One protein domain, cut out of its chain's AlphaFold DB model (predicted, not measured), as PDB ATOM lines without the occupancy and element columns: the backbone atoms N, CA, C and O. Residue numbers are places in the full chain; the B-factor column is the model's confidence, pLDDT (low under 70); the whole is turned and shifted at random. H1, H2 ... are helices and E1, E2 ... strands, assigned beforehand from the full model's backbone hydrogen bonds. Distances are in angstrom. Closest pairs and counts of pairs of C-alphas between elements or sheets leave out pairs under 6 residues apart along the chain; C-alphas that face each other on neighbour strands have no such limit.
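What this domain is: This is residues 414 to 492 of the 493 residues of the protein "TGc domain-containing protein" of Candidatus Gracilibacteria bacterium (UniProt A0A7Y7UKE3). A small closed barrel of five strands makes the body, with E3 and E5 bending sharply as they wrap round it. H1 packs outside over E4 and E5, and H2 sits near H1 at the same end of the longest axis. The printed part has 79 residues, in the order H1 E1 E2 E3 H2 E4 E5, of class mixed; round the mixed barrel run E1 E2 E3 E5 E4 and back to E1. It is compact, with a radius of gyration of the C-alphas of 12.5 A and spans of 31 by 26 by 20 A.

Where its parts are: The barrel strands are E1, residues 426 to 429, E2, 432 to 435, E3, 438 to 449 and 25.0 A long, E4, 470 to 475 and 15.4 A, and E5, 481 to 491 and 21.5 A. H1 is residues 416 to 423, from C-alpha 416 at (206.845, 147.565, 178.289), and H2 is 455 to 461. E5 ends at C-alpha 491, (183.728, 157.035, 170.156).

How they stand to each other: E1 E2 E3 form a meander, each strand the antiparallel neighbour of the one before; N 432 and O 429 are 2.8 A apart, N 433 and O 440 3.0 A. E3 bends by 84 degrees at residue 446 and is antiparallel to E5, with N 487 and O 446 at 2.9 A. The hairpin E4 and E5 has N 470 and O 486 at 2.8 A. E4 and E1 are parallel, with N 473 and O 426 at 2.8 A. H1 is on the barrel, outside it, at a height over the sheet of 10.2 A; its closest C-alphas to E4 are Ile 420 and Ile 471, 7.0 A. H1 and H2 are close but not clearly touching: C-alphas 416 and 455 are 6.6 A apart. In both helices every O i to N i+4 pair is within hydrogen-bond range.

The domain as a whole: The farthest C-alphas, of Asn 463 and Asn 478, are 34.2 A apart. The printed part has no cut, no link is long, and no printed residue is under 70 in pLDDT.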
ATOM      1  N   ILE A 414     214.034 148.967 175.376       93.75
ATOM      2  CA  ILE A 414     212.800 149.505 175.956       93.75
ATOM      3  C   ILE A 414     211.942 148.340 176.449       93.75
ATOM      4  O   ILE A 414     211.581 147.459 175.674       93.75
ATOM      5  N   LYS A 415     211.612 148.329 177.743       94.75
ATOM      6  CA  LYS A 415     210.660 147.375 178.324       94.75
ATOM      7  C   LYS A 415     209.264 147.977 178.377       94.75
ATOM      8  O   LYS A 415     209.110 149.186 178.562       94.75
ATOM      9  N   ALA A 416     208.239 147.135 178.263       93.88
ATOM     10  CA  ALA A 416     206.845 147.565 178.289       93.88
ATOM     11  C   ALA A 416     206.529 148.339 179.578       93.88
ATOM     12  O   ALA A 416     205.940 149.416 179.528       93.88
ATOM     13  N   ASN A 417     206.995 147.841 180.728       93.88
ATOM     14  CA  ASN A 417     206.804 148.509 182.016       93.88
ATOM     15  C   ASN A 417     207.505 149.872 182.096       93.88
ATOM     16  O   ASN A 417     206.929 150.808 182.646       93.88
ATOM     17  N   ASP A 418     208.710 150.007 181.537       94.00
ATOM     18  CA  ASP A 418     209.428 151.286 181.530       94.00
ATOM     19  C   ASP A 418     208.651 152.327 180.719       94.00
ATOM     20  O   ASP A 418     208.463 153.460 181.164       94.00
ATOM     21  N   LEU A 419     208.112 151.912 179.569       94.25
ATOM     22  CA  LEU A 419     207.298 152.768 178.716       94.25
ATOM     23  C   LEU A 419     205.972 153.164 179.383       94.25
ATOM     24  O   LEU A 419     205.600 154.337 179.369       94.25
ATOM     25  N   ILE A 420     205.279 152.206 180.008       95.31
ATOM     26  CA  ILE A 420     204.043 152.454 180.766       95.31
ATOM     27  C   ILE A 420     204.299 153.463 181.890       95.31
ATOM     28  O   ILE A 420     203.495 154.372 182.090       95.31
ATOM     29  N   ASN A 421     205.413 153.324 182.610       95.06
ATOM     30  CA  ASN A 421     205.772 154.226 183.703       95.06
ATOM     31  C   ASN A 421     206.137 155.630 183.205       95.06
ATOM     32  O   ASN A 421     205.783 156.611 183.857       95.06
ATOM     33  N   ALA A 422     206.825 155.734 182.066       94.56
ATOM     34  CA  ALA A 422     207.266 157.013 181.521       94.56
ATOM     35  C   ALA A 422     206.134 157.819 180.865       94.56
ATOM     36  O   ALA A 422     206.079 159.039 181.008       94.56
ATOM     37  N   ILE A 423     205.225 157.148 180.154       93.81
ATOM     38  CA  ILE A 423     204.129 157.795 179.413       93.81
ATOM     39  C   ILE A 423     202.864 157.916 180.270       93.81
ATOM     40  O   ILE A 423     202.086 158.863 180.125       93.81
ATOM     41  N   GLY A 424     202.651 156.960 181.171       94.00
ATOM     42  CA  GLY A 424     201.384 156.762 181.858       94.00
ATOM     43  C   GLY A 424     200.366 156.019 180.991       94.00
ATOM     44  O   GLY A 424     200.565 155.781 179.802       94.00
ATOM     45  N   TYR A 425     199.246 155.641 181.602       95.44
ATOM     46  CA  TYR A 425     198.166 154.910 180.943       95.44
ATOM     47  C   TYR A 425     196.793 155.411 181.393       95.44
ATOM     48  O   TYR A 425     196.664 156.117 182.396       95.44
ATOM     49  N   ARG A 426     195.746 155.012 180.664       94.88
ATOM     50  CA  ARG A 426     194.347 155.190 181.082       94.88
ATOM     51  C   ARG A 426     193.657 153.850 181.267       94.88
ATOM     52  O   ARG A 426     193.891 152.918 180.504       94.88
ATOM     53  N   ASP A 427     192.772 153.772 182.248       95.06
ATOM     54  CA  ASP A 427     191.920 152.600 182.420       95.06
ATOM     55  C   ASP A 427     190.856 152.545 181.315       95.06
ATOM     56  O   ASP A 427     190.180 153.541 181.040       95.06
ATOM     57  N   MET A 428     190.687 151.361 180.727       94.69
ATOM     58  CA  MET A 428     189.580 151.035 179.834       94.69
ATOM     59  C   MET A 428     188.812 149.832 180.378       94.69
ATOM     60  O   MET A 428     189.350 148.725 180.445       94.69
ATOM     61  N   LYS A 429     187.547 150.039 180.749       91.81
ATOM     62  CA  LYS A 429     186.656 148.997 181.287       91.81
ATOM     63  C   LYS A 429     185.402 148.937 180.434       91.81
ATOM     64  O   LYS A 429     184.819 149.984 180.186       91.81
ATOM     65  N   ASN A 430     185.003 147.751 179.975       88.38
ATOM     66  CA  ASN A 430     183.823 147.566 179.117       88.38
ATOM     67  C   ASN A 430     183.810 148.514 177.899       88.38
ATOM     68  O   ASN A 430     182.778 149.093 177.571       88.38
ATOM     69  N   TYR A 431     184.972 148.720 177.266       90.19
ATOM     70  CA  TYR A 431     185.164 149.683 176.170       90.19
ATOM     71  C   TYR A 431     184.846 151.142 176.537       90.19
ATOM     72  O   TYR A 431     184.535 151.956 175.675       90.19
ATOM     73  N   GLU A 432     184.950 151.519 177.809       92.31
ATOM     74  CA  GLU A 432     184.760 152.892 178.271       92.31
ATOM     75  C   GLU A 432     186.069 153.466 178.816       92.31
ATOM     76  O   GLU A 432     186.753 152.828 179.617       92.31
ATOM     77  N   ILE A 433     186.403 154.688 178.391       93.62
ATOM     78  CA  ILE A 433     187.618 155.416 178.788       93.62
ATOM     79  C   ILE A 433     187.221 156.786 179.346       93.62
ATOM     80  O   ILE A 433     186.304 157.436 178.837       93.62
ATOM     81  N   ILE A 434     187.933 157.262 180.371       91.25
ATOM     82  CA  ILE A 434     187.779 158.625 180.900       91.25
ATOM     83  C   ILE A 434     188.797 159.561 180.237       91.25
ATOM     84  O   ILE A 434     190.013 159.430 180.415       91.25
ATOM     85  N   ILE A 435     188.293 160.553 179.503       88.00
ATOM     86  CA  ILE A 435     189.101 161.575 178.828       88.00
ATOM     87  C   ILE A 435     188.655 162.941 179.327       88.00
ATOM     88  O   ILE A 435     187.501 163.324 179.152       88.00
ATOM     89  N   ASN A 436     189.574 163.665 179.971       87.50
ATOM     90  CA  ASN A 436     189.321 164.982 180.568       87.50
ATOM     91  C   ASN A 436     188.066 164.990 181.466       87.50
ATOM     92  O   ASN A 436     187.217 165.869 181.363       87.50
ATOM     93  N   GLY A 437     187.909 163.952 182.295       89.00
ATOM     94  CA  GLY A 437     186.766 163.787 183.203       89.00
ATOM     95  C   GLY A 437     185.467 163.307 182.544       89.00
ATOM     96  O   GLY A 437     184.516 162.999 183.253       89.00
ATOM     97  N   THR A 438     185.417 163.190 181.215       90.88
ATOM     98  CA  THR A 438     184.231 162.713 180.493       90.88
ATOM     99  C   THR A 438     184.374 161.239 180.144       90.88
ATOM    100  O   THR A 438     185.385 160.817 179.575       90.88
ATOM    101  N   LYS A 439     183.346 160.454 180.465       93.06
ATOM    102  CA  LYS A 439     183.248 159.049 180.079       93.06
ATOM    103  C   LYS A 439     182.918 158.957 178.590       93.06
ATOM    104  O   LYS A 439     181.926 159.535 178.152       93.06
ATOM    105  N   LYS A 440     183.736 158.243 177.821       94.19
ATOM    106  CA  LYS A 440     183.491 157.987 176.399       94.19
ATOM    107  C   LYS A 440     183.460 156.491 176.127       94.19
ATOM    108  O   LYS A 440     184.367 155.776 176.547       94.19
ATOM    109  N   SER A 441     182.438 156.045 175.404       94.50
ATOM    110  CA  SER A 441     182.330 154.665 174.936       94.50
ATOM    111  C   SER A 441     183.059 154.528 173.601       94.50
ATOM    112  O   SER A 441     182.773 155.261 172.651       94.50
ATOM    113  N   VAL A 442     184.054 153.650 173.559       94.06
ATOM    114  CA  VAL A 442     184.897 153.384 172.397       94.06
ATOM    115  C   VAL A 442     184.112 152.548 171.399       94.06
ATOM    116  O   VAL A 442     183.655 151.456 171.715       94.06
ATOM    117  N   LYS A 443     183.985 153.072 170.182       93.81
ATOM    118  CA  LYS A 443     183.348 152.398 169.053       93.81
ATOM    119  C   LYS A 443     184.326 151.480 168.330       93.81
ATOM    120  O   LYS A 443     184.022 150.319 168.113       93.81
ATOM    121  N   ASN A 444     185.484 152.018 167.950       93.44
ATOM    122  CA  ASN A 444     186.566 151.287 167.292       93.44
ATOM    123  C   ASN A 444     187.912 151.810 167.787       93.44
ATOM    124  O   ASN A 444     188.030 152.994 168.108       93.44
ATOM    125  N   LEU A 445     188.919 150.944 167.780       94.75
ATOM    126  CA  LEU A 445     190.313 151.288 168.028       94.75
ATOM    127  C   LEU A 445     191.217 150.289 167.297       94.75
ATOM    128  O   LEU A 445     190.848 149.128 167.130       94.75
ATOM    129  N   ASN A 446     192.406 150.732 166.911       94.12
ATOM    130  CA  ASN A 446     193.487 149.847 166.490       94.12
ATOM    131  C   ASN A 446     194.457 149.722 167.661       94.12
ATOM    132  O   ASN A 446     194.724 150.720 168.331       94.12
ATOM    133  N   TYR A 447     194.968 148.523 167.933       94.12
ATOM    134  CA  TYR A 447     195.904 148.333 169.034       94.12
ATOM    135  C   TYR A 447     196.910 147.221 168.792       94.12
ATOM    136  O   TYR A 447     196.678 146.306 168.004       94.12
ATOM    137  N   ILE A 448     197.991 147.298 169.559       94.06
ATOM    138  CA  ILE A 448     198.910 146.193 169.811       94.06
ATOM    139  C   ILE A 448     198.987 145.927 171.316       94.06
ATOM    140  O   ILE A 448     198.748 146.828 172.128       94.06
ATOM    141  N   VAL A 449     199.300 144.690 171.698       93.69
ATOM    142  CA  VAL A 449     199.556 144.342 173.101       93.69
ATOM    143  C   VAL A 449     200.965 144.802 173.472       93.69
ATOM    144  O   VAL A 449     201.894 144.666 172.684       93.69
ATOM    145  N   LEU A 450     201.106 145.394 174.658       93.19
ATOM    146  CA  LEU A 450     202.398 145.808 175.200       93.19
ATOM    147  C   LEU A 450     203.134 144.604 175.777       93.19
ATOM    148  O   LEU A 450     202.851 144.182 176.898       93.19
ATOM    149  N   GLU A 451     204.099 144.092 175.021       93.94
ATOM    150  CA  GLU A 451     204.975 142.993 175.427       93.94
ATOM    151  C   GLU A 451     206.436 143.375 175.179       93.94
ATOM    152  O   GLU A 451     206.761 144.040 174.194       93.94
ATOM    153  N   ASP A 452     207.333 142.943 176.069       93.12
ATOM    154  CA  ASP A 452     208.767 143.247 175.975       93.12
ATOM    155  C   ASP A 452     209.396 142.754 174.662       93.12
ATOM    156  O   ASP A 452     210.378 143.327 174.199       93.12
ATOM    157  N   GLU A 453     208.846 141.690 174.079       89.06
ATOM    158  CA  GLU A 453     209.347 141.047 172.861       89.06
ATOM    159  C   GLU A 453     208.954 141.801 171.583       89.06
ATOM    160  O   GLU A 453     209.623 141.668 170.562       89.06
ATOM    161  N   THR A 454     207.883 142.601 171.622       87.31
ATOM    162  CA  THR A 454     207.300 143.235 170.427       87.31
ATOM    163  C   THR A 454     207.371 144.758 170.449       87.31
ATOM    164  O   THR A 454     207.232 145.394 169.402       87.31
ATOM    165  N   ILE A 455     207.615 145.364 171.617       91.62
ATOM    166  CA  ILE A 455     207.531 146.816 171.779       91.62
ATOM    167  C   ILE A 455     208.563 147.582 170.949       91.62
ATOM    168  O   ILE A 455     208.209 148.587 170.338       91.62
ATOM    169  N   GLU A 456     209.815 147.127 170.875       89.31
ATOM    170  CA  GLU A 456     210.834 147.830 170.083       89.31
ATOM    171  C   GLU A 456     210.537 147.753 168.587       89.31
ATOM    172  O   GLU A 456     210.559 148.785 167.926       89.31
ATOM    173  N   VAL A 457     210.140 146.580 168.087       88.00
ATOM    174  CA  VAL A 457     209.740 146.396 166.684       88.00
ATOM    175  C   VAL A 457     208.569 147.313 166.328       88.00
ATOM    176  O   VAL A 457     208.562 147.947 165.275       88.00
ATOM    177  N   PHE A 458     207.575 147.427 167.211       89.94
ATOM    178  CA  PHE A 458     206.470 148.359 167.009       89.94
ATOM    179  C   PHE A 458     206.934 149.818 166.989       89.94
ATOM    180  O   PHE A 458     206.510 150.580 166.121       89.94
ATOM    181  N   LEU A 459     207.791 150.214 167.933       91.69
ATOM    182  CA  LEU A 459     208.318 151.574 167.986       91.69
ATOM    183  C   LEU A 459     209.128 151.902 166.725       91.69
ATOM    184  O   LEU A 459     208.955 152.982 166.172       91.69
ATOM    185  N   GLU A 460     209.931 150.971 166.217       87.56
ATOM    186  CA  GLU A 460     210.641 151.116 164.942       87.56
ATOM    187  C   GLU A 460     209.674 151.318 163.767       87.56
ATOM    188  O   GLU A 460     209.849 152.251 162.988       87.56
ATOM    189  N   GLN A 461     208.591 150.533 163.683       85.94
ATOM    190  CA  GLN A 461     207.584 150.651 162.613       85.94
ATOM    191  C   GLN A 461     206.888 152.017 162.558       85.94
ATOM    192  O   GLN A 461     206.420 152.432 161.496       85.94
ATOM    193  N   ILE A 462     206.795 152.708 163.696       88.06
ATOM    194  CA  ILE A 462     206.219 154.055 163.792       88.06
ATOM    195  C   ILE A 462     207.297 155.146 163.863       88.06
ATOM    196  O   ILE A 462     206.984 156.294 164.180       88.06
ATOM    197  N   ASN A 463     208.562 154.807 163.580       88.12
ATOM    198  CA  ASN A 463     209.723 155.700 163.671       88.12
ATOM    199  C   ASN A 463     209.840 156.401 165.031       88.12
ATOM    200  O   ASN A 463     210.145 157.589 165.113       88.12
ATOM    201  N   TYR A 464     209.541 155.668 166.101       92.19
ATOM    202  CA  TYR A 464     209.516 156.144 167.479       92.19
ATOM    203  C   TYR A 464     208.630 157.385 167.695       92.19
ATOM    204  O   TYR A 464     208.853 158.155 168.626       92.19
ATOM    205  N   ASN A 465     207.598 157.585 166.869       90.75
ATOM    206  CA  ASN A 465     206.636 158.668 167.038       90.75
ATOM    207  C   ASN A 465     205.301 158.143 167.595       90.75
ATOM    208  O   ASN A 465     204.536 157.488 166.891       90.75
ATOM    209  N   LEU A 466     205.005 158.483 168.853       92.88
ATOM    210  CA  LEU A 466     203.757 158.120 169.537       92.88
ATOM    211  C   LEU A 466     202.642 159.176 169.423       92.88
ATOM    212  O   LEU A 466     201.634 159.083 170.128       92.88
ATOM    213  N   ASP A 467     202.761 160.153 168.524       92.06
ATOM    214  CA  ASP A 467     201.697 161.121 168.262       92.06
ATOM    215  C   ASP A 467     200.398 160.412 167.844       92.06
ATOM    216  O   ASP A 467     200.342 159.644 166.884       92.06
ATOM    217  N   GLY A 468     199.319 160.671 168.588       91.69
ATOM    218  CA  GLY A 468     198.016 160.037 168.361       91.69
ATOM    219  C   GLY A 468     197.868 158.626 168.944       91.69
ATOM    220  O   GLY A 468     196.797 158.028 168.796       91.69
ATOM    221  N   TYR A 469     198.885 158.111 169.640       95.12
ATOM    222  CA  TYR A 469     198.818 156.855 170.384       95.12
ATOM    223  C   TYR A 469     198.490 157.086 171.864       95.12
ATOM    224  O   TYR A 469     198.739 158.146 172.441       95.12
ATOM    225  N   MET A 470     197.908 156.071 172.501       94.62
ATOM    226  CA  MET A 470     197.540 156.088 173.913       94.62
ATOM    227  C   MET A 470     197.776 154.720 174.540       94.62
ATOM    228  O   MET A 470     197.324 153.709 174.005       94.62
ATOM    229  N   ILE A 471     198.426 154.688 175.703       96.31
ATOM    230  CA  ILE A 471     198.539 153.459 176.488       96.31
ATOM    231  C   ILE A 471     197.254 153.258 177.291       96.31
ATOM    232  O   ILE A 471     196.834 154.137 178.053       96.31
ATOM    233  N   LEU A 472     196.637 152.088 177.139       96.19
ATOM    234  CA  LEU A 472     195.437 151.698 177.870       96.19
ATOM    235  C   LEU A 472     195.702 150.461 178.719       96.19
ATOM    236  O   LEU A 472     196.249 149.471 178.238       96.19
ATOM    237  N   LYS A 473     195.240 150.498 179.967       96.44
ATOM    238  CA  LYS A 473     195.074 149.320 180.812       96.44
ATOM    239  C   LYS A 473     193.670 148.778 180.588       96.44
ATOM    240  O   LYS A 473     192.689 149.321 181.102       96.44
ATOM    241  N   TRP A 474     193.570 147.746 179.765       94.62
ATOM    242  CA  TRP A 474     192.307 147.158 179.357       94.62
ATOM    243  C   TRP A 474     191.917 146.011 180.287       94.62
ATOM    244  O   TRP A 474     192.602 144.991 180.354       94.62
ATOM    245  N   PHE A 475     190.793 146.189 180.976       92.56
ATOM    246  CA  PHE A 475     190.120 145.154 181.752       92.56
ATOM    247  C   PHE A 475     189.133 144.420 180.840       92.56
ATOM    248  O   PHE A 475     188.141 145.008 180.398       92.56
ATOM    249  N   LYS A 476     189.432 143.161 180.523       84.38
ATOM    250  CA  LYS A 476     188.577 142.294 179.708       84.38
ATOM    251  C   LYS A 476     187.424 141.729 180.541       84.38
ATOM    252  O   LYS A 476     187.528 141.605 181.761       84.38
ATOM    253  N   ASP A 477     186.357 141.305 179.866       80.44
ATOM    254  CA  ASP A 477     185.151 140.746 180.501       80.44
ATOM    255  C   ASP A 477     185.429 139.457 181.298       80.44
ATOM    256  O   ASP A 477     184.710 139.132 182.240       80.44
ATOM    257  N   ASN A 478     186.505 138.738 180.960       82.19
ATOM    258  CA  ASN A 478     186.974 137.548 181.676       82.19
ATOM    259  C   ASN A 478     187.765 137.870 182.966       82.19
ATOM    260  O   ASN A 478     188.250 136.953 183.623       82.19
ATOM    261  N   GLY A 479     187.914 139.151 183.326       79.31
ATOM    262  CA  GLY A 479     188.660 139.607 184.502       79.31
ATOM    263  C   GLY A 479     190.168 139.768 184.284       79.31
ATOM    264  O   GLY A 479     190.858 140.261 185.178       79.31
ATOM    265  N   GLU A 480     190.695 139.409 183.111       88.00
ATOM    266  CA  GLU A 480     192.099 139.636 182.773       88.00
ATOM    267  C   GLU A 480     192.374 141.115 182.510       88.00
ATOM    268  O   GLU A 480     191.532 141.867 182.013       88.00
ATOM    269  N   THR A 481     193.598 141.535 182.818       90.44
ATOM    270  CA  THR A 481     194.074 142.882 182.518       90.44
ATOM    271  C   THR A 481     195.250 142.802 181.560       90.44
ATOM    272  O   THR A 481     196.175 142.030 181.793       90.44
ATOM    273  N   GLN A 482     195.236 143.628 180.518       93.88
ATOM    274  CA  GLN A 482     196.355 143.762 179.587       93.88
ATOM    275  C   GLN A 482     196.655 145.232 179.310       93.88
ATOM    276  O   GLN A 482     195.746 146.064 179.287       93.88
ATOM    277  N   PHE A 483     197.924 145.551 179.079       96.31
ATOM    278  CA  PHE A 483     198.308 146.857 178.564       96.31
ATOM    279  C   PHE A 483     198.341 146.811 177.040       96.31
ATOM    280  O   PHE A 483     198.829 145.849 176.449       96.31
ATOM    281  N   ILE A 484     197.802 147.847 176.408       95.38
ATOM    282  CA  ILE A 484     197.810 148.003 174.955       95.38
ATOM    283  C   ILE A 484     198.266 149.411 174.582       95.38
ATOM    284  O   ILE A 484     198.000 150.360 175.322       95.38
ATOM    285  N   ILE A 485     198.909 149.554 173.426       95.69
ATOM    286  CA  ILE A 485     199.058 150.852 172.761       95.69
ATOM    287  C   ILE A 485     197.966 150.926 171.703       95.69
ATOM    288  O   ILE A 485     197.917 150.085 170.807       95.69
ATOM    289  N   ALA A 486     197.095 151.926 171.815       94.94
ATOM    290  CA  ALA A 486     195.966 152.128 170.922       94.94
ATOM    291  C   ALA A 486     196.089 153.431 170.123       94.94
ATOM    292  O   ALA A 486     196.517 154.451 170.660       94.94
ATOM    293  N   ASN A 487     195.652 153.417 168.866       95.31
ATOM    294  CA  ASN A 487     195.441 154.606 168.039       95.31
ATOM    295  C   ASN A 487     194.100 154.516 167.286       95.31
ATOM    296  O   ASN A 487     193.350 153.547 167.427       95.31
ATOM    297  N   ASN A 488     193.768 155.563 166.521       93.50
ATOM    298  CA  ASN A 488     192.510 155.664 165.764       93.50
ATOM    299  C   ASN A 488     191.259 155.381 166.618       93.50
ATOM    300  O   ASN A 488     190.291 154.780 166.151       93.50
ATOM    301  N   ILE A 489     191.285 155.805 167.885       93.75
ATOM    302  CA  ILE A 489     190.183 155.573 168.816       93.75
ATOM    303  C   ILE A 489     189.008 156.462 168.411       93.75
ATOM    304  O   ILE A 489     189.088 157.691 168.447       93.75
ATOM    305  N   THR A 490     187.901 155.832 168.041       94.62
ATOM    306  CA  THR A 490     186.631 156.504 167.750       94.62
ATOM    307  C   THR A 490     185.636 156.212 168.856       94.62
ATOM    308  O   THR A 490     185.684 155.155 169.484       94.62
ATOM    309  N   TYR A 491     184.722 157.145 169.094       93.94
ATOM    310  CA  TYR A 491     183.728 157.035 170.156       93.94
ATOM    311  C   TYR A 491     182.326 156.965 169.564       93.94
ATOM    312  O   TYR A 491     182.087 157.443 168.452       93.94
ATOM    313  N   HIS A 492     181.402 156.360 170.300       89.75
ATOM    314  CA  HIS A 492     179.984 156.540 170.027       89.75
ATOM    315  C   HIS A 492     179.608 158.010 170.271       89.75
ATOM    316  O   HIS A 492     180.117 158.624 171.212       89.75
TER     317      HIS A 492